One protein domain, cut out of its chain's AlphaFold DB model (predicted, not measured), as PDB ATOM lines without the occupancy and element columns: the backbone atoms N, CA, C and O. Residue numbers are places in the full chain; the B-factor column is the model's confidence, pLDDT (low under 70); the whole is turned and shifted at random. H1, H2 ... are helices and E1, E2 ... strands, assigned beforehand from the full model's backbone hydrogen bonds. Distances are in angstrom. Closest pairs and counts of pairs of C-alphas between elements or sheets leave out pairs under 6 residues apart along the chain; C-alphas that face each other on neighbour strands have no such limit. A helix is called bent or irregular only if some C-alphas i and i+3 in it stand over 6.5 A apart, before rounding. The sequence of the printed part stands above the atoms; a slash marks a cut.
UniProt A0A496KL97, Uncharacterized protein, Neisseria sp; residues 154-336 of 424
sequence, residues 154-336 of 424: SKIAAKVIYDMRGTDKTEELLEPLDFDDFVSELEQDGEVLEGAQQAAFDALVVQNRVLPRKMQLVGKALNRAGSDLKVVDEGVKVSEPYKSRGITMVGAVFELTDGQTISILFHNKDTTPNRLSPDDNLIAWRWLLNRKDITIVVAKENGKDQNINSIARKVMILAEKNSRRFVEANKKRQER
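This is residues 154 to 336 of the 424 residues of an uncharacterized protein of Neisseria sp (UniProt A0A496KL97). A strongly twisted antiparallel sheet of six strands curls round the long helix H4, and H2 packs over E4 on its other side. The bent helix H6 sits at one end: its arm H6a packs on the sheet and on the end of H4, H1 crosses H6a, and H6b turns away, touching no helix. The printed part has 183 residues, with six named helices and six named strands in the order H1 H2 H3 E1 H4 E2 E3 E4 E5 E6 H5 H6, a mixed class; E3 to E6 form a meander, each strand the antiparallel neighbour of the one before. It is compact, with a radius of gyration of the C-alphas of 15.9 A and spans of 45 by 37 by 32 A.

H1, residues 154 to 167, touches H6a, residues 308 to 321, at a steep tilt of 65 degrees; the closest C-alphas, Ala 157 and Leu 318, are 5.4 A apart. H2, residues 179 to 188, is on the branched sheet at a height of 8.2 A, over E4, residues 247 to 256, and only just not over E5, residues 261 to 268, where 2 of its C-alphas fall. H3, residues 190 to 193, only grazes the sheet. E1, residues 204 to 207, is antiparallel to E6, residues 281 to 289, with N 206 and O 282 2.9 A apart. H4, residues 208 to 225, is irregular, C-alphas 209 and 212 being 7.6 A apart; with residues 218 to 225 alone it touches H6a, closest C-alphas Ala 225 and Arg 313 at 4.8 A. E2, residues 231 to 238, bends by 83 degrees at residue 234; it and E3, residues 242 to 244, lie on one side of E4, with N 237 to O 253 at 2.9 A and N 242 to O 249 at 3.0 A. E5 lies on the other side, in a hairpin with E4, N 252 to O 264 being 2.9 A, and forms another with E6, N 265 to O 286 being 2.9 A. H5, residues 295 to 298, touches residues 311 to 315 of H6a alone, closest C-alphas Val 298 and Ile 311 at 5.7 A. H6, residues 308 to 336, is one helix by its hydrogen bonds but bent, C-alphas 321 and 324 being 7.3 A apart; H6b, residues 324 to 336, stands at a steep tilt of 58 degrees to H6a. Each O i to N i+4 pair is within hydrogen-bond range in H2, H6a and H6b, against 9 of 10 in H1 and 12 of 14 in H4; H3 and H5 are too short for one.

H1 begins at C-alpha 154 (45.895, 16.776, 65.985) and is 20.6 A long. H4 measures 25.3 A, E4 29.1 A, E5 23.2 A and E6 23.9 A. H6a measures 19.9 A; H6b, 18.6 A, ends at C-alpha 336 (27.144, -5.034, 50.398).

The C-alphas of Thr 272 and Glu 335, the two farthest apart, are 47.8 A from each other. The printed part has no cut; the links H1 to H2 and E5 to E6 are long. The pLDDT is under 70 at residues 186 to 203, 244 to 247, 269 to 275 and 301 to 305.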
ATOM      1  N   SER A 154      46.775  17.940  65.810       86.56
ATOM      2  CA  SER A 154      45.895  16.776  65.985       86.56
ATOM      3  C   SER A 154      44.478  17.166  66.418       86.56
ATOM      4  O   SER A 154      43.495  16.598  65.929       86.56
ATOM      5  N   LYS A 155      44.345  18.147  67.321       85.88
ATOM      6  CA  LYS A 155      43.039  18.671  67.763       85.88
ATOM      7  C   LYS A 155      42.367  19.481  66.667       85.88
ATOM      8  O   LYS A 155      41.157  19.369  66.475       85.88
ATOM      9  N   ILE A 156      43.150  20.264  65.932       86.12
ATOM     10  CA  ILE A 156      42.648  21.058  64.813       86.12
ATOM     11  C   ILE A 156      42.131  20.135  63.714       86.12
ATOM     12  O   ILE A 156      40.983  20.273  63.306       86.12
ATOM     13  N   ALA A 157      42.915  19.133  63.310       88.75
ATOM     14  CA  ALA A 157      42.486  18.135  62.337       88.75
ATOM     15  C   ALA A 157      41.201  17.411  62.766       88.75
ATOM     16  O   ALA A 157      40.308  17.194  61.949       88.75
ATOM     17  N   ALA A 158      41.063  17.079  64.055       85.38
ATOM     18  CA  ALA A 158      39.832  16.487  64.574       85.38
ATOM     19  C   ALA A 158      38.623  17.426  64.413       85.38
ATOM     20  O   ALA A 158      37.549  16.965  64.022       85.38
ATOM     21  N   LYS A 159      38.799  18.733  64.656       84.94
ATOM     22  CA  LYS A 159      37.760  19.746  64.419       84.94
ATOM     23  C   LYS A 159      37.419  19.865  62.931       84.94
ATOM     24  O   LYS A 159      36.243  19.860  62.592       84.94
ATOM     25  N   VAL A 160      38.420  19.908  62.052       86.38
ATOM     26  CA  VAL A 160      38.220  19.966  60.592       86.38
ATOM     27  C   VAL A 160      37.387  18.775  60.115       86.38
ATOM     28  O   VAL A 160      36.364  18.957  59.463       86.38
ATOM     29  N   ILE A 161      37.772  17.556  60.502       88.31
ATOM     30  CA  ILE A 161      37.031  16.336  60.154       88.31
ATOM     31  C   ILE A 161      35.607  16.364  60.723       88.31
ATOM     32  O   ILE A 161      34.672  15.921  60.056       88.31
ATOM     33  N   TYR A 162      35.418  16.867  61.944       85.44
ATOM     34  CA  TYR A 162      34.091  17.021  62.538       85.44
ATOM     35  C   TYR A 162      33.208  17.985  61.731       85.44
ATOM     36  O   TYR A 162      32.088  17.623  61.370       85.44
ATOM     37  N   ASP A 163      33.724  19.166  61.394       80.44
ATOM     38  CA  ASP A 163      32.993  20.183  60.635       80.44
ATOM     39  C   ASP A 163      32.647  19.675  59.224       80.44
ATOM     40  O   ASP A 163      31.506  19.795  58.773       80.44
ATOM     41  N   MET A 164      33.600  19.016  58.553       83.94
ATOM     42  CA  MET A 164      33.374  18.408  57.239       83.94
ATOM     43  C   MET A 164      32.272  17.348  57.298       83.94
ATOM     44  O   MET A 164      31.354  17.389  56.483       83.94
ATOM     45  N   ARG A 165      32.284  16.461  58.301       84.50
ATOM     46  CA  ARG A 165      31.225  15.452  58.499       84.50
ATOM     47  C   ARG A 165      29.842  16.066  58.685       84.50
ATOM     48  O   ARG A 165      28.864  15.469  58.255       84.50
ATOM     49  N   GLY A 166      29.750  17.244  59.300       74.25
ATOM     50  CA  GLY A 166      28.481  17.959  59.445       74.25
ATOM     51  C   GLY A 166      27.852  18.368  58.107       74.25
ATOM     52  O   GLY A 166      26.636  18.530  58.023       74.25
ATOM     53  N   THR A 167      28.662  18.504  57.055       75.81
ATOM     54  CA  THR A 167      28.226  18.918  55.709       75.81
ATOM     55  C   THR A 167      28.298  17.795  54.670       75.81
ATOM     56  O   THR A 167      27.771  17.939  53.568       75.81
ATOM     57  N   ASP A 168      28.908  16.660  55.016       77.69
ATOM     58  CA  ASP A 168      29.160  15.529  54.127       77.69
ATOM     59  C   ASP A 168      27.973  14.555  54.050       77.69
ATOM     60  O   ASP A 168      28.001  13.449  54.586       77.69
ATOM     61  N   LYS A 169      26.887  14.993  53.403       78.81
ATOM     62  CA  LYS A 169      25.644  14.206  53.277       78.81
ATOM     63  C   LYS A 169      25.789  12.961  52.399       78.81
ATOM     64  O   LYS A 169      24.984  12.044  52.525       78.81
ATOM     65  N   THR A 170      26.761  12.970  51.497       80.88
ATOM     66  CA  THR A 170      27.037  11.922  50.505       80.88
ATOM     67  C   THR A 170      28.140  10.963  50.949       80.88
ATOM     68  O   THR A 170      28.444  10.028  50.221       80.88
ATOM     69  N   GLU A 171      28.696  11.144  52.152       87.50
ATOM     70  CA  GLU A 171      29.799  10.335  52.686       87.50
ATOM     71  C   GLU A 171      31.057  10.345  51.794       87.50
ATOM     72  O   GLU A 171      31.805   9.367  51.750       87.50
ATOM     73  N   GLU A 172      31.338  11.467  51.123       89.81
ATOM     74  CA  GLU A 172      32.503  11.651  50.244       89.81
ATOM     75  C   GLU A 172      33.831  11.456  50.987       89.81
ATOM     76  O   GLU A 172      34.825  11.026  50.399       89.81
ATOM     77  N   LEU A 173      33.868  11.737  52.296       91.88
ATOM     78  CA  LEU A 173      35.033  11.443  53.134       91.88
ATOM     79  C   LEU A 173      35.302   9.945  53.261       91.88
ATOM     80  O   LEU A 173      36.410   9.569  53.629       91.88
ATOM     81  N   LEU A 174      34.306   9.089  53.059       94.44
ATOM     82  CA  LEU A 174      34.404   7.645  53.278       94.44
ATOM     83  C   LEU A 174      34.480   6.859  51.967       94.44
ATOM     84  O   LEU A 174      34.750   5.661  51.993       94.44
ATOM     85  N   GLU A 175      34.242   7.520  50.839       90.12
ATOM     86  CA  GLU A 175      34.207   6.894  49.529       90.12
ATOM     87  C   GLU A 175      35.530   7.092  48.789       90.12
ATOM     88  O   GLU A 175      35.821   8.223  48.396       90.12
ATOM     89  N   PRO A 176      36.333   6.028  48.588       85.38
ATOM     90  CA  PRO A 176      37.604   6.152  47.893       85.38
ATOM     91  C   PRO A 176      37.396   6.729  46.493       85.38
ATOM     92  O   PRO A 176      36.383   6.485  45.836       85.38
ATOM     93  N   LEU A 177      38.385   7.496  46.053       87.00
ATOM     94  CA  LEU A 177      38.466   7.999  44.693       87.00
ATOM     95  C   LEU A 177      39.706   7.381  44.068       87.00
ATOM     96  O   LEU A 177      40.801   7.936  44.204       87.00
ATOM     97  N   ASP A 178      39.549   6.182  43.505       85.81
ATOM     98  CA  ASP A 178      40.646   5.524  42.804       85.81
ATOM     99  C   ASP A 178      41.006   6.284  41.523       85.81
ATOM    100  O   ASP A 178      40.328   7.225  41.115       85.81
ATOM    101  N   PHE A 179      42.139   5.935  40.921       84.12
ATOM    102  CA  PHE A 179      42.666   6.698  39.797       84.12
ATOM    103  C   PHE A 179      41.799   6.603  38.535       84.12
ATOM    104  O   PHE A 179      41.718   7.583  37.797       84.12
ATOM    105  N   ASP A 180      41.156   5.463  38.294       81.94
ATOM    106  CA  ASP A 180      40.377   5.243  37.076       81.94
ATOM    107  C   ASP A 180      39.015   5.940  37.190       81.94
ATOM    108  O   ASP A 180      38.602   6.635  36.257       81.94
ATOM    109  N   ASP A 181      38.374   5.854  38.359       81.50
ATOM    110  CA  ASP A 181      37.178   6.626  38.708       81.50
ATOM    111  C   ASP A 181      37.474   8.125  38.684       81.50
ATOM    112  O   ASP A 181      36.726   8.901  38.097       81.50
ATOM    113  N   PHE A 182      38.605   8.543  39.258       77.88
ATOM    114  CA  PHE A 182      39.047   9.933  39.241       77.88
ATOM    115  C   PHE A 182      39.171  10.469  37.816       77.88
ATOM    116  O   PHE A 182      38.619  11.521  37.510       77.88
ATOM    117  N   VAL A 183      39.874   9.758  36.932       74.50
ATOM    118  CA  VAL A 183      40.012  10.169  35.528       74.50
ATOM    119  C   VAL A 183      38.648  10.180  34.833       74.50
ATOM    120  O   VAL A 183      38.322  11.155  34.158       74.50
ATOM    121  N   SER A 184      37.825   9.153  35.047       74.62
ATOM    122  CA  SER A 184      36.502   9.028  34.423       74.62
ATOM    123  C   SER A 184      35.546  10.146  34.845       74.62
ATOM    124  O   SER A 184      34.865  10.732  34.004       74.62
ATOM    125  N   GLU A 185      35.513  10.488  36.131       70.94
ATOM    126  CA  GLU A 185      34.693  11.582  36.661       70.94
ATOM    127  C   GLU A 185      35.165  12.927  36.152       70.94
ATOM    128  O   GLU A 185      34.357  13.763  35.772       70.94
ATOM    129  N   LEU A 186      36.474  13.131  36.043       63.91
ATOM    130  CA  LEU A 186      37.014  14.362  35.480       63.91
ATOM    131  C   LEU A 186      36.682  14.548  33.991       63.91
ATOM    132  O   LEU A 186      36.586  15.690  33.527       63.91
ATOM    133  N   GLU A 187      36.499  13.455  33.251       63.66
ATOM    134  CA  GLU A 187      36.054  13.468  31.855       63.66
ATOM    135  C   GLU A 187      34.531  13.657  31.713       63.66
ATOM    136  O   GLU A 187      34.085  14.306  30.762       63.66
ATOM    137  N   GLN A 188      33.734  13.128  32.650       59.41
ATOM    138  CA  GLN A 188      32.263  13.157  32.615       59.41
ATOM    139  C   GLN A 188      31.661  14.410  33.281       59.41
ATOM    140  O   GLN A 188      30.730  15.010  32.734       59.41
ATOM    141  N   ASP A 189      32.232  14.877  34.395       49.69
ATOM    142  CA  ASP A 189      31.782  16.024  35.195       49.69
ATOM    143  C   ASP A 189      32.263  17.361  34.621       49.69
ATOM    144  O   ASP A 189      32.808  18.238  35.303       49.69
ATOM    145  N   GLY A 190      31.967  17.587  33.342       44.34
ATOM    146  CA  GLY A 190      32.053  18.921  32.760       44.34
ATOM    147  C   GLY A 190      31.281  19.971  33.579       44.34
ATOM    148  O   GLY A 190      31.604  21.147  33.479       44.34
ATOM    149  N   GLU A 191      30.292  19.598  34.403       41.22
ATOM    150  CA  GLU A 191      29.476  20.522  35.211       41.22
ATOM    151  C   GLU A 191      30.187  21.199  36.392       41.22
ATOM    152  O   GLU A 191      29.798  22.310  36.752       41.22
ATOM    153  N   VAL A 192      31.260  20.629  36.951       43.84
ATOM    154  CA  VAL A 192      31.856  21.131  38.210       43.84
ATOM    155  C   VAL A 192      32.763  22.368  38.008       43.84
ATOM    156  O   VAL A 192      33.212  22.994  38.967       43.84
ATOM    157  N   LEU A 193      33.026  22.786  36.763       43.66
ATOM    158  CA  LEU A 193      34.201  23.617  36.440       43.66
ATOM    159  C   LEU A 193      33.946  25.027  35.874       43.66
ATOM    160  O   LEU A 193      34.888  25.639  35.377       43.66
ATOM    161  N   GLU A 194      32.750  25.612  35.994       37.31
ATOM    162  CA  GLU A 194      32.618  27.077  35.785       37.31
ATOM    163  C   GLU A 194      33.065  27.893  37.019       37.31
ATOM    164  O   GLU A 194      33.559  29.009  36.871       37.31
ATOM    165  N   GLY A 195      32.978  27.330  38.234       36.28
ATOM    166  CA  GLY A 195      33.415  27.989  39.480       36.28
ATOM    167  C   GLY A 195      34.908  27.828  39.808       36.28
ATOM    168  O   GLY A 195      35.492  28.655  40.507       36.28
ATOM    169  N   ALA A 196      35.549  26.794  39.258       37.72
ATOM    170  CA  ALA A 196      36.963  26.476  39.463       37.72
ATOM    171  C   ALA A 196      37.929  27.463  38.789       37.72
ATOM    172  O   ALA A 196      39.085  27.578  39.186       37.72
ATOM    173  N   GLN A 197      37.465  28.194  37.772       37.12
ATOM    174  CA  GLN A 197      38.333  29.020  36.934       37.12
ATOM    175  C   GLN A 197      38.856  30.284  37.642       37.12
ATOM    176  O   GLN A 197      39.759  30.940  37.122       37.12
ATOM    177  N   GLN A 198      38.325  30.636  38.821       36.91
ATOM    178  CA  GLN A 198      38.740  31.844  39.547       36.91
ATOM    179  C   GLN A 198      39.002  31.653  41.051       36.91
ATOM    180  O   GLN A 198      39.668  32.509  41.627       36.91
ATOM    181  N   ALA A 199      38.609  30.530  41.669       38.78
ATOM    182  CA  ALA A 199      38.990  30.178  43.043       38.78
ATOM    183  C   ALA A 199      40.398  29.553  43.083       38.78
ATOM    184  O   ALA A 199      40.586  28.408  43.491       38.78
ATOM    185  N   ALA A 200      41.396  30.279  42.584       35.66
ATOM    186  CA  ALA A 200      42.760  29.783  42.519       35.66
ATOM    187  C   ALA A 200      43.404  29.865  43.914       35.66
ATOM    188  O   ALA A 200      44.091  30.827  44.273       35.66
ATOM    189  N   PHE A 201      43.147  28.849  44.738       46.38
ATOM    190  CA  PHE A 201      44.016  28.529  45.859       46.38
ATOM    191  C   PHE A 201      45.332  28.027  45.266       46.38
ATOM    192  O   PHE A 201      45.509  26.825  45.129       46.38
ATOM    193  N   ASP A 202      46.224  28.938  44.867       52.75
ATOM    194  CA  ASP A 202      47.526  28.626  44.254       52.75
ATOM    195  C   ASP A 202      48.475  27.934  45.261       52.75
ATOM    196  O   ASP A 202      49.552  28.434  45.560       52.75
ATOM    197  N   ALA A 203      48.093  26.787  45.824       54.88
ATOM    198  CA  ALA A 203      48.855  26.099  46.865       54.88
ATOM    199  C   ALA A 203      50.152  25.486  46.311       54.88
ATOM    200  O   ALA A 203      51.111  25.250  47.050       54.88
ATOM    201  N   LEU A 204      50.189  25.200  45.003       72.75
ATOM    202  CA  LEU A 204      51.357  24.642  44.337       72.75
ATOM    203  C   LEU A 204      51.372  24.993  42.844       72.75
ATOM    204  O   LEU A 204      50.479  24.598  42.099       72.75
ATOM    205  N   VAL A 205      52.439  25.662  42.399       80.31
ATOM    206  CA  VAL A 205      52.718  25.910  40.977       80.31
ATOM    207  C   VAL A 205      53.875  25.019  40.526       80.31
ATOM    208  O   VAL A 205      54.940  25.011  41.152       80.31
ATOM    209  N   VAL A 206      53.675  24.241  39.461       84.69
ATOM    210  CA  VAL A 206      54.654  23.264  38.955       84.69
ATOM    211  C   VAL A 206      54.682  23.286  37.432       84.69
ATOM    212  O   VAL A 206      53.636  23.289  36.799       84.69
ATOM    213  N   GLN A 207      55.868  23.246  36.824       86.12
ATOM    214  CA  GLN A 207      55.971  23.046  35.375       86.12
ATOM    215  C   GLN A 207      55.569  21.617  34.997       86.12
ATOM    216  O   GLN A 207      56.019  20.662  35.640       86.12
ATOM    217  N   ASN A 208      54.804  21.464  33.920       88.19
ATOM    218  CA  ASN A 208      54.294  20.176  33.451       88.19
ATOM    219  C   ASN A 208      55.399  19.104  33.333       88.19
ATOM    220  O   ASN A 208      55.282  18.016  33.894       88.19
ATOM    221  N   ARG A 209      56.551  19.445  32.737       89.44
ATOM    222  CA  ARG A 209      57.699  18.530  32.555       89.44
ATOM    223  C   ARG A 209      58.227  17.892  33.838       89.44
ATOM    224  O   ARG A 209      58.826  16.821  33.794       89.44
ATOM    225  N   VAL A 210      58.090  18.571  34.977       90.44
ATOM    226  CA  VAL A 210      58.600  18.095  36.272       90.44
ATOM    227  C   VAL A 210      57.480  17.640  37.193       90.44
ATOM    228  O   VAL A 210      57.782  17.162  38.288       90.44
ATOM    229  N   LEU A 211      56.215  17.747  36.770       91.25
ATOM    230  CA  LEU A 211      55.064  17.388  37.587       91.25
ATOM    231  C   LEU A 211      55.149  15.941  38.099       91.25
ATOM    232  O   LEU A 211      55.085  15.785  39.319       91.25
ATOM    233  N   PRO A 212      55.419  14.904  37.273       92.94
ATOM    234  CA  PRO A 212      55.498  13.532  37.779       92.94
ATOM    235  C   PRO A 212      56.559  13.376  38.874       92.94
ATOM    236  O   PRO A 212      56.290  12.869  39.964       92.94
ATOM    237  N   ARG A 213      57.762  13.920  38.649       90.31
ATOM    238  CA  ARG A 213      58.847  13.894  39.642       90.31
ATOM    239  C   ARG A 213      58.486  14.677  40.904       90.31
ATOM    240  O   ARG A 213      58.864  14.274  42.004       90.31
ATOM    241  N   LYS A 214      57.784  15.804  40.769       90.25
ATOM    242  CA  LYS A 214      57.336  16.611  41.903       90.25
ATOM    243  C   LYS A 214      56.292  15.860  42.725       90.25
ATOM    244  O   LYS A 214      56.424  15.868  43.944       90.25
ATOM    245  N   MET A 215      55.338  15.175  42.096       94.75
ATOM    246  CA  MET A 215      54.341  14.359  42.799       94.75
ATOM    247  C   MET A 215      55.003  13.223  43.574       94.75
ATOM    248  O   MET A 215      54.712  13.045  44.749       94.75
ATOM    249  N   GLN A 216      56.029  12.574  43.020       92.38
ATOM    250  CA  GLN A 216      56.832  11.604  43.780       92.38
ATOM    251  C   GLN A 216      57.490  12.217  45.034       92.38
ATOM    252  O   GLN A 216      57.563  11.591  46.091       92.38
ATOM    253  N   LEU A 217      57.956  13.470  44.961       90.25
ATOM    254  CA  LEU A 217      58.491  14.179  46.132       90.25
ATOM    255  C   LEU A 217      57.403  14.547  47.149       90.25
ATOM    256  O   LEU A 217      57.683  14.529  48.349       90.25
ATOM    257  N   VAL A 218      56.187  14.860  46.693       93.00
ATOM    258  CA  VAL A 218      55.022  15.058  47.572       93.00
ATOM    259  C   VAL A 218      54.684  13.755  48.292       93.00
ATOM    260  O   VAL A 218      54.584  13.772  49.512       93.00
ATOM    261  N   GLY A 219      54.655  12.617  47.592       94.19
ATOM    262  CA  GLY A 219      54.445  11.297  48.203       94.19
ATOM    263  C   GLY A 219      55.482  10.984  49.287       94.19
ATOM    264  O   GLY A 219      55.143  10.571  50.392       94.19
ATOM    265  N   LYS A 220      56.757  11.316  49.048       91.44
ATOM    266  CA  LYS A 220      57.810  11.217  50.080       91.44
ATOM    267  C   LYS A 220      57.613  12.181  51.252       91.44
ATOM    268  O   LYS A 220      58.061  11.896  52.361       91.44
ATOM    269  N   ALA A 221      57.024  13.354  51.030       93.00
ATOM    270  CA  ALA A 221      56.670  14.265  52.116       93.00
ATOM    271  C   ALA A 221      55.504  13.708  52.945       93.00
ATOM    272  O   ALA A 221      55.610  13.722  54.167       93.00
ATOM    273  N   LEU A 222      54.480  13.140  52.298       95.81
ATOM    274  CA  LEU A 222      53.372  12.438  52.954       95.81
ATOM    275  C   LEU A 222      53.886  11.260  53.794       95.81
ATOM    276  O   LEU A 222      53.598  11.195  54.981       95.81
ATOM    277  N   ASN A 223      54.773  10.417  53.255       95.88
ATOM    278  CA  ASN A 223      55.348   9.285  54.003       95.88
ATOM    279  C   ASN A 223      56.166   9.697  55.233       95.88
ATOM    280  O   ASN A 223      56.200   8.962  56.222       95.88
ATOM    281  N   ARG A 224      56.839  10.853  55.175       93.94
ATOM    282  CA  ARG A 224      57.565  11.420  56.325       93.94
ATOM    283  C   ARG A 224      56.630  12.048  57.357       93.94
ATOM    284  O   ARG A 224      57.009  12.138  58.517       93.94
ATOM    285  N   ALA A 225      55.474  12.533  56.916       92.50
ATOM    286  CA  ALA A 225      54.496  13.214  57.746       92.50
ATOM    287  C   ALA A 225      53.538  12.247  58.453       92.50
ATOM    288  O   ALA A 225      53.208  12.479  59.611       92.50
ATOM    289  N   GLY A 226      53.106  11.186  57.767       90.38
ATOM    290  CA  GLY A 226      52.250  10.158  58.345       90.38
ATOM    291  C   GLY A 226      52.976   9.368  59.426       90.38
ATOM    292  O   GLY A 226      54.169   9.079  59.302       90.38
ATOM    293  N   SER A 227      52.247   8.995  60.463       90.31
ATOM    294  CA  SER A 227      52.677   8.070  61.503       90.31
ATOM    295  C   SER A 227      52.527   6.633  60.997       90.31
ATOM    296  O   SER A 227      53.499   6.066  60.486       90.31
ATOM    297  N   ASP A 228      51.303   6.113  61.034       90.88
ATOM    298  CA  ASP A 228      50.950   4.748  60.640       90.88
ATOM    299  C   ASP A 228      50.558   4.648  59.160       90.88
ATOM    300  O   ASP A 228      50.912   3.682  58.485       90.88
ATOM    301  N   LEU A 229      49.870   5.664  58.627       95.88
ATOM    302  CA  LEU A 229      49.484   5.695  57.216       95.88
ATOM    303  C   LEU A 229      50.657   6.102  56.331       95.88
ATOM    304  O   LEU A 229      51.345   7.094  56.595       95.88
ATOM    305  N   LYS A 230      50.845   5.361  55.240       97.69
ATOM    306  CA  LYS A 230      51.834   5.648  54.196       97.69
ATOM    307  C   LYS A 230      51.168   5.623  52.831       97.69
ATOM    308  O   LYS A 230      50.148   4.975  52.654       97.69
ATOM    309  N   VAL A 231      51.763   6.311  51.870       97.38
ATOM    310  CA  VAL A 231      51.506   6.101  50.447       97.38
ATOM    311  C   VAL A 231      52.053   4.726  50.071       97.38
ATOM    312  O   VAL A 231      53.206   4.430  50.407       97.38
ATOM    313  N   VAL A 232      51.242   3.904  49.405       96.00
ATOM    314  CA  VAL A 232      51.635   2.555  48.972       96.00
ATOM    315  C   VAL A 232      52.754   2.609  47.930       96.00
ATOM    316  O   VAL A 232      52.960   3.628  47.258       96.00
ATOM    317  N   ASP A 233      53.489   1.508  47.786       91.06
ATOM    318  CA  ASP A 233      54.473   1.372  46.712       91.06
ATOM    319  C   ASP A 233      53.771   1.532  45.356       91.06
ATOM    320  O   ASP A 233      52.706   0.969  45.129       91.06
ATOM    321  N   GLU A 234      54.333   2.370  44.480       89.62
ATOM    322  CA  GLU A 234      53.713   2.767  43.200       89.62
ATOM    323  C   GLU A 234      52.331   3.452  43.329       89.62
ATOM    324  O   GLU A 234      51.659   3.707  42.331       89.62
ATOM    325  N   GLY A 235      51.945   3.871  44.538       90.50
ATOM    326  CA  GLY A 235      50.669   4.530  44.838       90.50
ATOM    327  C   GLY A 235      50.557   5.984  44.386       90.50
ATOM    328  O   GLY A 235      49.558   6.631  44.675       90.50
ATOM    329  N   VAL A 236      51.576   6.527  43.714       96.88
ATOM    330  CA  VAL A 236      51.566   7.895  43.179       96.88
ATOM    331  C   VAL A 236      51.353   7.839  41.676       96.88
ATOM    332  O   VAL A 236      52.286   7.543  40.924       96.88
ATOM    333  N   LYS A 237      50.143   8.182  41.243       95.62
ATOM    334  CA  LYS A 237      49.736   8.182  39.834       95.62
ATOM    335  C   LYS A 237      49.459   9.607  39.373       95.62
ATOM    336  O   LYS A 237      48.928  10.419  40.128       95.62
ATOM    337  N   VAL A 238      49.844   9.924  38.142       94.31
ATOM    338  CA  VAL A 238      49.588  11.223  37.502       94.31
ATOM    339  C   VAL A 238      48.904  10.946  36.173       94.31
ATOM    340  O   VAL A 238      49.364  10.086  35.427       94.31
ATOM    341  N   SER A 239      47.801  11.639  35.904       90.56
ATOM    342  CA  SER A 239      47.041  11.479  34.669       90.56
ATOM    343  C   SER A 239      47.790  12.049  33.476       90.56
ATOM    344  O   SER A 239      48.593  12.978  33.598       90.56
ATOM    345  N   GLU A 240      47.457  11.541  32.295       86.88
ATOM    346  CA  GLU A 240      47.719  12.288  31.073       86.88
ATOM    347  C   GLU A 240      46.919  13.604  31.083       86.88
ATOM    348  O   GLU A 240      45.896  13.709  31.778       86.88
ATOM    349  N   PRO A 241      47.365  14.634  30.343       84.12
ATOM    350  CA  PRO A 241      46.598  15.857  30.202       84.12
ATOM    351  C   PRO A 241      45.257  15.583  29.521       84.12
ATOM    352  O   PRO A 241      45.214  15.063  28.405       84.12
ATOM    353  N   TYR A 242      44.170  16.000  30.155       76.69
ATOM    354  CA  TYR A 242      42.820  15.891  29.606       76.69
ATOM    355  C   TYR A 242      42.193  17.278  29.471       76.69
ATOM    356  O   TYR A 242      42.606  18.250  30.113       76.69
ATOM    357  N   LYS A 243      41.215  17.396  28.573       73.19
ATOM    358  CA  LYS A 243      40.564  18.670  28.259       73.19
ATOM    359  C   LYS A 243      39.145  18.666  28.802       73.19
ATOM    360  O   LYS A 243      38.327  17.874  28.353       73.19
ATOM    361  N   SER A 244      38.832  19.625  29.668       64.81
ATOM    362  CA  SER A 244      37.471  19.865  30.149       64.81
ATOM    363  C   SER A 244      37.087  21.325  29.915       64.81
ATOM    364  O   SER A 244      37.838  22.237  30.256       64.81
ATOM    365  N   ARG A 245      35.964  21.560  29.218       58.34
ATOM    366  CA  ARG A 245      35.423  22.895  28.858       58.34
ATOM    367  C   ARG A 245      36.447  23.924  28.328       58.34
ATOM    368  O   ARG A 245      36.293  25.125  28.515       58.34
ATOM    369  N   GLY A 246      37.477  23.469  27.611       64.06
ATOM    370  CA  GLY A 246      38.500  24.349  27.025       64.06
ATOM    371  C   GLY A 246      39.742  24.571  27.892       64.06
ATOM    372  O   GLY A 246      40.692  25.177  27.409       64.06
ATOM    373  N   ILE A 247      39.768  24.034  29.113       68.50
ATOM    374  CA  ILE A 247      40.915  24.064  30.022       68.50
ATOM    375  C   ILE A 247      41.619  22.707  29.960       68.50
ATOM    376  O   ILE A 247      40.972  21.659  29.989       68.50
ATOM    377  N   THR A 248      42.947  22.733  29.860       77.44
ATOM    378  CA  THR A 248      43.758  21.517  29.976       77.44
ATOM    379  C   THR A 248      44.109  21.289  31.440       77.44
ATOM    380  O   THR A 248      44.613  22.196  32.112       77.44
ATOM    381  N   MET A 249      43.833  20.085  31.923       79.44
ATOM    382  CA  MET A 249      43.979  19.691  33.315       79.44
ATOM    383  C   MET A 249      44.873  18.465  33.436       79.44
ATOM    384  O   MET A 249      45.029  17.693  32.491       79.44
ATOM    385  N   VAL A 250      45.466  18.312  34.614       87.56
ATOM    386  CA  VAL A 250      46.245  17.137  34.999       87.56
ATOM    387  C   VAL A 250      45.889  16.809  36.437       87.56
ATOM    388  O   VAL A 250      45.812  17.709  37.270       87.56
ATOM    389  N   GLY A 251      45.672  15.542  36.749       90.38
ATOM    390  CA  GLY A 251      45.378  15.103  38.103       90.38
ATOM    391  C   GLY A 251      46.480  14.211  38.664       90.38
ATOM    392  O   GLY A 251      47.177  13.526  37.919       90.38
ATOM    393  N   ALA A 252      46.655  14.225  39.980       94.00
ATOM    394  CA  ALA A 252      47.554  13.323  40.689       94.00
ATOM    395  C   ALA A 252      46.822  12.660  41.854       94.00
ATOM    396  O   ALA A 252      46.110  13.345  42.584       94.00
ATOM    397  N   VAL A 253      47.026  11.359  42.042       96.12
ATOM    398  CA  VAL A 253      46.424  10.564  43.117       96.12
ATOM    399  C   VAL A 253      47.528   9.887  43.921       96.12
ATOM    400  O   VAL A 253      48.506   9.391  43.358       96.12
ATOM    401  N   PHE A 254      47.361   9.892  45.240       97.50
ATOM    402  CA  PHE A 254      48.201   9.227  46.226       97.50
ATOM    403  C   PHE A 254      47.343   8.211  46.973       97.50
ATOM    404  O   PHE A 254      46.483   8.595  47.762       97.50
ATOM    405  N   GLU A 255      47.574   6.930  46.730       97.44
ATOM    406  CA  GLU A 255      46.894   5.839  47.425       97.44
ATOM    407  C   GLU A 255      47.601   5.526  48.746       97.44
ATOM    408  O   GLU A 255      48.823   5.351  48.784       97.44
ATOM    409  N   LEU A 256      46.840   5.493  49.838       97.88
ATOM    410  CA  LEU A 256      47.323   5.214  51.185       97.88
ATOM    411  C   LEU A 256      47.153   3.736  51.549       97.88
ATOM    412  O   LEU A 256      46.302   3.032  51.018       97.88
ATOM    413  N   THR A 257      47.945   3.270  52.512       97.00
ATOM    414  CA  THR A 257      47.997   1.872  52.969       97.00
ATOM    415  C   THR A 257      46.683   1.320  53.518       97.00
ATOM    416  O   THR A 257      46.540   0.107  53.620       97.00
ATOM    417  N   ASP A 258      45.737   2.178  53.901       95.56
ATOM    418  CA  ASP A 258      44.398   1.782  54.354       95.56
ATOM    419  C   ASP A 258      43.328   1.867  53.251       95.56
ATOM    420  O   ASP A 258      42.153   1.625  53.527       95.56
ATOM    421  N   GLY A 259      43.730   2.193  52.019       94.75
ATOM    422  CA  GLY A 259      42.875   2.350  50.844       94.75
ATOM    423  C   GLY A 259      42.348   3.769  50.625       94.75
ATOM    424  O   GLY A 259      41.675   4.005  49.624       94.75
ATOM    425  N   GLN A 260      42.617   4.719  51.531       97.25
ATOM    426  CA  GLN A 260      42.250   6.120  51.310       97.25
ATOM    427  C   GLN A 260      43.051   6.719  50.156       97.25
ATOM    428  O   GLN A 260      44.191   6.327  49.913       97.25
ATOM    429  N   THR A 261      42.497   7.728  49.489       97.25
ATOM    430  CA  THR A 261      43.214   8.473  48.452       97.25
ATOM    431  C   THR A 261      43.347   9.945  48.811       97.25
ATOM    432  O   THR A 261      42.466  10.549  49.415       97.25
ATOM    433  N   ILE A 262      44.483  10.541  48.465       96.94
ATOM    434  CA  ILE A 262      44.648  11.995  48.423       96.94
ATOM    435  C   ILE A 262      44.787  12.366  46.957       96.94
ATOM    436  O   ILE A 262      45.652  11.817  46.277       96.94
ATOM    437  N   SER A 263      43.988  13.311  46.474       94.44
ATOM    438  CA  SER A 263      44.012  13.708  45.062       94.44
ATOM    439  C   SER A 263      44.275  15.199  44.915       94.44
ATOM    440  O   SER A 263      43.808  16.007  45.715       94.44
ATOM    441  N   ILE A 264      45.032  15.578  43.890       92.56
ATOM    442  CA  ILE A 264      45.356  16.967  43.562       92.56
ATOM    443  C   ILE A 264      44.980  17.207  42.108       92.56
ATOM    444  O   ILE A 264      45.457  16.502  41.219       92.56
ATOM    445  N   LEU A 265      44.161  18.225  41.861       87.31
ATOM    446  CA  LEU A 265      43.812  18.645  40.513       87.31
ATOM    447  C   LEU A 265      44.614  19.886  40.144       87.31
ATOM    448  O   LEU A 265      44.624  20.887  40.867       87.31
ATOM    449  N   PHE A 266      45.238  19.820  38.976       86.25
ATOM    450  CA  PHE A 266      45.995  20.898  38.375       86.25
ATOM    451  C   PHE A 266      45.311  21.406  37.114       86.25
ATOM    452  O   PHE A 266      44.722  20.638  36.353       86.25
ATOM    453  N   HIS A 267      45.449  22.700  36.849       80.25
ATOM    454  CA  HIS A 267      45.031  23.292  35.585       80.25
ATOM    455  C   HIS A 267      46.116  24.206  35.020       80.25
ATOM    456  O   HIS A 267      46.921  24.773  35.763       80.25
ATOM    457  N   ASN A 268      46.129  24.360  33.698       78.44
ATOM    458  CA  ASN A 268      46.896  25.415  33.050       78.44
ATOM    459  C   ASN A 268      46.077  26.719  33.068       78.44
ATOM    460  O   ASN A 268      44.905  26.731  32.689       78.44
ATOM    461  N   LYS A 269      46.683  27.816  33.532       65.56
ATOM    462  CA  LYS A 269      46.068  29.156  33.528       65.56
ATOM    463  C   LYS A 269      46.066  29.783  32.132       65.56
ATOM    464  O   LYS A 269      45.251  30.664  31.863       65.56
ATOM    465  N   ASP A 270      46.963  29.335  31.257       61.12
ATOM    466  CA  ASP A 270      47.046  29.799  29.881       61.12
ATOM    467  C   ASP A 270      46.028  29.037  29.023       61.12
ATOM    468  O   ASP A 270      46.205  27.873  28.662       61.12
ATOM    469  N   THR A 271      44.902  29.690  28.742       55.25
ATOM    470  CA  THR A 271      43.741  29.136  28.027       55.25
ATOM    471  C   THR A 271      43.992  28.920  26.527       55.25
ATOM    472  O   THR A 271      43.068  28.565  25.791       55.25
ATOM    473  N   THR A 272      45.229  29.133  26.061       57.19
ATOM    474  CA  THR A 272      45.567  29.241  24.636       57.19
ATOM    475  C   THR A 272      46.813  28.440  24.239       57.19
ATOM    476  O   THR A 272      47.643  28.908  23.458       57.19
ATOM    477  N   PRO A 273      46.921  27.175  24.669       53.53
ATOM    478  CA  PRO A 273      47.060  26.161  23.628       53.53
ATOM    479  C   PRO A 273      46.159  24.941  23.851       53.53
ATOM    480  O   PRO A 273      45.956  24.455  24.958       53.53
ATOM    481  N   ASN A 274      45.678  24.367  22.743       59.28
ATOM    482  CA  ASN A 274      44.925  23.103  22.699       59.28
ATOM    483  C   ASN A 274      45.724  21.873  23.191       59.28
ATOM    484  O   ASN A 274      45.239  20.749  23.058       59.28
ATOM    485  N   ARG A 275      46.954  22.067  23.678       69.38
ATOM    486  CA  ARG A 275      47.877  21.047  24.178       69.38
ATOM    487  C   ARG A 275      48.758  21.661  25.259       69.38
ATOM    488  O   ARG A 275      49.211  22.788  25.097       69.38
ATOM    489  N   LEU A 276      49.030  20.889  26.306       78.94
ATOM    490  CA  LEU A 276      49.932  21.274  27.383       78.94
ATOM    491  C   LEU A 276      51.393  21.096  26.938       78.94
ATOM    492  O   LEU A 276      51.821  19.985  26.624       78.94
ATOM    493  N   SER A 277      52.157  22.183  26.900       83.56
ATOM    494  CA  SER A 277      53.602  22.164  26.661       83.56
ATOM    495  C   SER A 277      54.351  21.630  27.893       83.56
ATOM    496  O   SER A 277      53.870  21.777  29.019       83.56
ATOM    497  N   PRO A 278      55.548  21.032  27.742       85.00
ATOM    498  CA  PRO A 278      56.387  20.657  28.882       85.00
ATOM    499  C   PRO A 278      56.736  21.835  29.810       85.00
ATOM    500  O   PRO A 278      56.890  21.639  31.015       85.00
ATOM    501  N   ASP A 279      56.844  23.051  29.277       85.25
ATOM    502  CA  ASP A 279      57.220  24.242  30.051       85.25
ATOM    503  C   ASP A 279      56.022  24.997  30.651       85.25
ATOM    504  O   ASP A 279      56.223  25.958  31.398       85.25
ATOM    505  N   ASP A 280      54.793  24.550  30.376       85.06
ATOM    506  CA  ASP A 280      53.586  25.182  30.908       85.06
ATOM    507  C   ASP A 280      53.515  25.033  32.426       85.06
ATOM    508  O   ASP A 280      53.806  23.973  32.992       85.06
ATOM    509  N   ASN A 281      53.089  26.107  33.088       83.75
ATOM    510  CA  ASN A 281      52.849  26.093  34.520       83.75
ATOM    511  C   ASN A 281      51.451  25.557  34.811       83.75
ATOM    512  O   ASN A 281      50.443  26.060  34.318       83.75
ATOM    513  N   LEU A 282      51.421  24.566  35.684       85.19
ATOM    514  CA  LEU A 282      50.228  23.981  36.246       85.19
ATOM    515  C   LEU A 282      50.031  24.493  37.665       85.19
ATOM    516  O   LEU A 282      50.976  24.549  38.455       85.19
ATOM    517  N   ILE A 283      48.791  24.838  37.980       81.94
ATOM    518  CA  ILE A 283      48.381  25.354  39.279       81.94
ATOM    519  C   ILE A 283      47.478  24.317  39.935       81.94
ATOM    520  O   ILE A 283      46.456  23.942  39.357       81.94
ATOM    521  N   ALA A 284      47.857  23.848  41.125       85.31
ATOM    522  CA  ALA A 284      46.979  23.038  41.960       85.31
ATOM    523  C   ALA A 284      45.851  23.923  42.483       85.31
ATOM    524  O   ALA A 284      46.132  24.875  43.200       85.31
ATOM    525  N   TRP A 285      44.607  23.604  42.143       76.06
ATOM    526  CA  TRP A 285      43.441  24.408  42.528       76.06
ATOM    527  C   TRP A 285      42.471  23.650  43.434       76.06
ATOM    528  O   TRP A 285      41.637  24.270  44.089       76.06
ATOM    529  N   ARG A 286      42.585  22.317  43.489       82.56
ATOM    530  CA  ARG A 286      41.712  21.471  44.299       82.56
ATOM    531  C   ARG A 286      42.466  20.293  44.890       82.56
ATOM    532  O   ARG A 286      43.240  19.637  44.192       82.56
ATOM    533  N   TRP A 287      42.225  20.045  46.171       90.81
ATOM    534  CA  TRP A 287      42.757  18.910  46.916       90.81
ATOM    535  C   TRP A 287      41.611  18.103  47.502       90.81
ATOM    536  O   TRP A 287      40.697  18.679  48.092       90.81
ATOM    537  N   LEU A 288      41.678  16.785  47.366       92.00
ATOM    538  CA  LEU A 288      40.667  15.865  47.863       92.00
ATOM    539  C   LEU A 288      41.279  14.885  48.866       92.00
ATOM    540  O   LEU A 288      42.399  14.414  48.663       92.00
ATOM    541  N   LEU A 289      40.539  14.580  49.932       95.44
ATOM    542  CA  LEU A 289      40.706  13.361  50.720       95.44
ATOM    543  C   LEU A 289      39.538  12.453  50.365       95.44
ATOM    544  O   LEU A 289      38.388  12.790  50.652       95.44
ATOM    545  N   ASN A 290      39.842  11.317  49.750       95.19
ATOM    546  CA  ASN A 290      38.867  10.464  49.095       95.19
ATOM    547  C   ASN A 290      38.102  11.314  48.062       95.19
ATOM    548  O   ASN A 290      38.739  11.978  47.242       95.19
ATOM    549  N   ARG A 291      36.771  11.390  48.120       91.25
ATOM    550  CA  ARG A 291      35.995  12.306  47.261       91.25
ATOM    551  C   ARG A 291      35.790  13.696  47.859       91.25
ATOM    552  O   ARG A 291      35.289  14.588  47.174       91.25
ATOM    553  N   LYS A 292      36.171  13.917  49.123       88.62
ATOM    554  CA  LYS A 292      35.876  15.171  49.821       88.62
ATOM    555  C   LYS A 292      36.885  16.262  49.518       88.62
ATOM    556  O   LYS A 292      38.082  16.058  49.675       88.62
ATOM    557  N   ASP A 293      36.392  17.457  49.208       87.12
ATOM    558  CA  ASP A 293      37.230  18.647  49.069       87.12
ATOM    559  C   ASP A 293      37.840  19.092  50.408       87.12
ATOM    560  O   ASP A 293      37.130  19.398  51.369       87.12
ATOM    561  N   ILE A 294      39.172  19.143  50.451       88.69
ATOM    562  CA  ILE A 294      39.970  19.583  51.599       88.69
ATOM    563  C   ILE A 294      40.840  20.803  51.267       88.69
ATOM    564  O   ILE A 294      41.778  21.108  52.003       88.69
ATOM    565  N   THR A 295      40.551  21.521  50.179       86.06
ATOM    566  CA  THR A 295      41.391  22.620  49.665       86.06
ATOM    567  C   THR A 295      41.635  23.714  50.711       86.06
ATOM    568  O   THR A 295      42.724  24.282  50.778       86.06
ATOM    569  N   ILE A 296      40.680  23.937  51.621       78.94
ATOM    570  CA  ILE A 296      40.826  24.876  52.744       78.94
ATOM    571  C   ILE A 296      42.017  24.554  53.668       78.94
ATOM    572  O   ILE A 296      42.609  25.455  54.251       78.94
ATOM    573  N   VAL A 297      42.414  23.282  53.783       84.38
ATOM    574  CA  VAL A 297      43.531  22.833  54.638       84.38
ATOM    575  C   VAL A 297      44.887  23.250  54.065       84.38
ATOM    576  O   VAL A 297      45.850  23.459  54.807       84.38
ATOM    577  N   VAL A 298      44.962  23.390  52.741       81.88
ATOM    578  CA  VAL A 298      46.191  23.713  52.001       81.88
ATOM    579  C   VAL A 298      46.206  25.144  51.464       81.88
ATOM    580  O   VAL A 298      47.182  25.554  50.835       81.88
ATOM    581  N   ALA A 299      45.140  25.905  51.720       74.44
ATOM    582  CA  ALA A 299      45.008  27.302  51.338       74.44
ATOM    583  C   ALA A 299      46.104  28.179  51.969       74.44
ATOM    584  O   ALA A 299      46.749  27.806  52.950       74.44
ATOM    585  N   LYS A 300      46.320  29.368  51.403       70.31
ATOM    586  CA  LYS A 300      47.291  30.340  51.923       70.31
ATOM    587  C   LYS A 300      46.979  30.700  53.377       70.31
ATOM    588  O   LYS A 300      45.834  30.965  53.719       70.31
ATOM    589  N   GLU A 301      48.012  30.794  54.209       67.00
ATOM    590  CA  GLU A 301      47.903  31.259  55.596       67.00
ATOM    591  C   GLU A 301      48.564  32.630  55.711       67.00
ATOM    592  O   GLU A 301      49.699  32.823  55.268       67.00
ATOM    593  N   ASN A 302      47.853  33.612  56.275       59.91
ATOM    594  CA  ASN A 302      48.320  35.003  56.353       59.91
ATOM    595  C   ASN A 302      48.763  35.568  54.984       59.91
ATOM    596  O   ASN A 302      49.765  36.281  54.879       59.91
ATOM    597  N   GLY A 303      48.052  35.188  53.915       59.09
ATOM    598  CA  GLY A 303      48.347  35.596  52.538       59.09
ATOM    599  C   GLY A 303      49.587  34.943  51.913       59.09
ATOM    600  O   GLY A 303      49.982  35.340  50.817       59.09
ATOM    601  N   LYS A 304      50.207  33.955  52.573       62.28
ATOM    602  CA  LYS A 304      51.401  33.250  52.086       62.28
ATOM    603  C   LYS A 304      51.112  31.782  51.797       62.28
ATOM    604  O   LYS A 304      50.373  31.131  52.532       62.28
ATOM    605  N   ASP A 305      51.747  31.260  50.752       66.62
ATOM    606  CA  ASP A 305      51.685  29.836  50.425       66.62
ATOM    607  C   ASP A 305      52.283  28.988  51.544       66.62
ATOM    608  O   ASP A 305      53.317  29.321  52.135       66.62
ATOM    609  N   GLN A 306      51.636  27.860  51.816       77.31
ATOM    610  CA  GLN A 306      52.143  26.901  52.779       77.31
ATOM    611  C   GLN A 306      53.322  26.112  52.194       77.31
ATOM    612  O   GLN A 306      53.366  25.763  51.015       77.31
ATOM    613  N   ASN A 307      54.288  25.759  53.043       80.50
ATOM    614  CA  ASN A 307      55.351  24.845  52.639       80.50
ATOM    615  C   ASN A 307      54.804  23.415  52.474       80.50
ATOM    616  O   ASN A 307      54.019  22.951  53.299       80.50
ATOM    617  N   ILE A 308      55.307  22.670  51.486       83.81
ATOM    618  CA  ILE A 308      54.864  21.296  51.199       83.81
ATOM    619  C   ILE A 308      54.956  20.335  52.393       83.81
ATOM    620  O   ILE A 308      54.117  19.454  52.529       83.81
ATOM    621  N   ASN A 309      55.939  20.497  53.284       84.44
ATOM    622  CA  ASN A 309      56.038  19.655  54.478       84.44
ATOM    623  C   ASN A 309      54.923  19.978  55.489       84.44
ATOM    624  O   ASN A 309      54.493  19.088  56.211       84.44
ATOM    625  N   SER A 310      54.469  21.235  55.550       86.12
ATOM    626  CA  SER A 310      53.323  21.645  56.373       86.12
ATOM    627  C   SER A 310      52.030  21.066  55.810       86.12
ATOM    628  O   SER A 310      51.294  20.404  56.533       86.12
ATOM    629  N   ILE A 311      51.819  21.226  54.499       88.94
ATOM    630  CA  ILE A 311      50.694  20.623  53.775       88.94
ATOM    631  C   ILE A 311      50.651  19.112  54.030       88.94
ATOM    632  O   ILE A 311      49.625  18.589  54.455       88.94
ATOM    633  N   ALA A 312      51.781  18.422  53.850       91.44
ATOM    634  CA  ALA A 312      51.859  16.980  54.043       91.44
ATOM    635  C   ALA A 312      51.479  16.549  55.469       91.44
ATOM    636  O   ALA A 312      50.732  15.588  55.616       91.44
ATOM    637  N   ARG A 313      51.931  17.263  56.513       91.75
ATOM    638  CA  ARG A 313      51.514  16.988  57.902       91.75
ATOM    639  C   ARG A 313      50.017  17.152  58.092       91.75
ATOM    640  O   ARG A 313      49.367  16.213  58.537       91.75
ATOM    641  N   LYS A 314      49.458  18.299  57.706       92.25
ATOM    642  CA  LYS A 314      48.029  18.586  57.897       92.25
ATOM    643  C   LYS A 314      47.144  17.562  57.189       92.25
ATOM    644  O   LYS A 314      46.214  17.037  57.793       92.25
ATOM    645  N   VAL A 315      47.466  17.246  55.934       94.88
ATOM    646  CA  VAL A 315      46.713  16.275  55.128       94.88
ATOM    647  C   VAL A 315      46.829  14.862  55.706       94.88
ATOM    648  O   VAL A 315      45.809  14.188  55.835       94.88
ATOM    649  N   MET A 316      48.025  14.420  56.114       97.12
ATOM    650  CA  MET A 316      48.194  13.085  56.706       97.12
ATOM    651  C   MET A 316      47.491  12.948  58.056       97.12
ATOM    652  O   MET A 316      46.818  11.946  58.275       97.12
ATOM    653  N   ILE A 317      47.554  13.962  58.926       95.44
ATOM    654  CA  ILE A 317      46.803  13.944  60.191       95.44
ATOM    655  C   ILE A 317      45.295  13.872  59.901       95.44
ATOM    656  O   ILE A 317      44.577  13.127  60.568       95.44
ATOM    657  N   LEU A 318      44.790  14.598  58.894       95.81
ATOM    658  CA  LEU A 318      43.391  14.487  58.461       95.81
ATOM    659  C   LEU A 318      43.032  13.054  58.038       95.81
ATOM    660  O   LEU A 318      42.034  12.511  58.519       95.81
ATOM    661  N   ALA A 319      43.851  12.440  57.180       97.44
ATOM    662  CA  ALA A 319      43.648  11.072  56.709       97.44
ATOM    663  C   ALA A 319      43.655  10.065  57.873       97.44
ATOM    664  O   ALA A 319      42.768   9.217  57.966       97.44
ATOM    665  N   GLU A 320      44.577  10.206  58.827       96.69
ATOM    666  CA  GLU A 320      44.646   9.366  60.029       96.69
ATOM    667  C   GLU A 320      43.396   9.513  60.911       96.69
ATOM    668  O   GLU A 320      42.834   8.521  61.381       96.69
ATOM    669  N   LYS A 321      42.886  10.739  61.095       95.25
ATOM    670  CA  LYS A 321      41.629  10.984  61.830       95.25
ATOM    671  C   LYS A 321      40.400  10.414  61.116       95.25
ATOM    672  O   LYS A 321      39.380  10.145  61.766       95.25
ATOM    673  N   ASN A 322      40.469  10.247  59.799       96.69
ATOM    674  CA  ASN A 322      39.394   9.674  58.999       96.69
ATOM    675  C   ASN A 322      39.451   8.135  58.913       96.69
ATOM    676  O   ASN A 322      38.400   7.489  58.880       96.69
ATOM    677  N   SER A 323      40.656   7.563  58.983       96.88
ATOM    678  CA  SER A 323      40.976   6.154  58.709       96.88
ATOM    679  C   SER A 323      40.017   5.146  59.343       96.88
ATOM    680  O   SER A 323      39.405   4.348  58.637       96.88
ATOM    681  N   ARG A 324      39.774   5.221  60.662       95.38
ATOM    682  CA  ARG A 324      38.906   4.247  61.355       95.38
ATOM    683  C   ARG A 324      37.518   4.130  60.714       95.38
ATOM    684  O   ARG A 324      37.040   3.027  60.474       95.38
ATOM    685  N   ARG A 325      36.862   5.266  60.439       94.69
ATOM    686  CA  ARG A 325      35.519   5.260  59.830       94.69
ATOM    687  C   ARG A 325      35.571   4.844  58.368       94.69
ATOM    688  O   ARG A 325      34.648   4.177  57.922       94.69
ATOM    689  N   PHE A 326      36.620   5.234  57.649       96.69
ATOM    690  CA  PHE A 326      36.822   4.848  56.258       96.69
ATOM    691  C   PHE A 326      36.944   3.327  56.114       96.69
ATOM    692  O   PHE A 326      36.185   2.723  55.361       96.69
ATOM    693  N   VAL A 327      37.818   2.691  56.900       96.31
ATOM    694  CA  VAL A 327      38.013   1.233  56.880       96.31
ATOM    695  C   VAL A 327      36.714   0.501  57.235       96.31
ATOM    696  O   VAL A 327      36.319  -0.437  56.544       96.31
ATOM    697  N   GLU A 328      36.001   0.954  58.272       95.00
ATOM    698  CA  GLU A 328      34.699   0.390  58.655       95.00
ATOM    699  C   GLU A 328      33.643   0.532  57.545       95.00
ATOM    700  O   GLU A 328      32.893  -0.410  57.278       95.00
ATOM    701  N   ALA A 329      33.571   1.699  56.898       93.88
ATOM    702  CA  ALA A 329      32.614   1.971  55.830       93.88
ATOM    703  C   ALA A 329      32.923   1.160  54.567       93.88
ATOM    704  O   ALA A 329      32.015   0.562  53.989       93.88
ATOM    705  N   ASN A 330      34.193   1.065  54.172       92.56
ATOM    706  CA  ASN A 330      34.588   0.316  52.984       92.56
ATOM    707  C   ASN A 330      34.466  -1.187  53.156       92.56
ATOM    708  O   ASN A 330      34.017  -1.853  52.227       92.56
ATOM    709  N   LYS A 331      34.742  -1.720  54.349       93.69
ATOM    710  CA  LYS A 331      34.436  -3.122  54.645       93.69
ATOM    711  C   LYS A 331      32.947  -3.418  54.424       93.69
ATOM    712  O   LYS A 331      32.604  -4.334  53.683       93.69
ATOM    713  N   LYS A 332      32.056  -2.593  54.985       92.31
ATOM    714  CA  LYS A 332      30.601  -2.735  54.788       92.31
ATOM    715  C   LYS A 332      30.184  -2.557  53.329       92.31
ATOM    716  O   LYS A 332      29.272  -3.233  52.859       92.31
ATOM    717  N   ARG A 333      30.834  -1.644  52.603       88.62
ATOM    718  CA  ARG A 333      30.592  -1.413  51.175       88.62
ATOM    719  C   ARG A 333      30.958  -2.646  50.351       88.62
ATOM    720  O   ARG A 333      30.154  -3.055  49.520       88.62
ATOM    721  N   GLN A 334      32.108  -3.262  50.618       89.31
ATOM    722  CA  GLN A 334      32.540  -4.505  49.975       89.31
ATOM    723  C   GLN A 334      31.582  -5.661  50.285       89.31
ATOM    724  O   GLN A 334      31.144  -6.349  49.367       89.31
ATOM    725  N   GLU A 335      31.180  -5.827  51.550       93.19
ATOM    726  CA  GLU A 335      30.183  -6.829  51.957       93.19
ATOM    727  C   GLU A 335      28.845  -6.624  51.226       93.19
ATOM    728  O   GLU A 335      28.265  -7.571  50.693       93.19
ATOM    729  N   ARG A 336      28.371  -5.373  51.129       92.44
ATOM    730  CA  ARG A 336      27.144  -5.034  50.398       92.44
ATOM    731  C   ARG A 336      27.280  -5.283  48.896       92.44
ATOM    732  O   ARG A 336      26.347  -5.804  48.297       92.44
TER     733      ARG A 336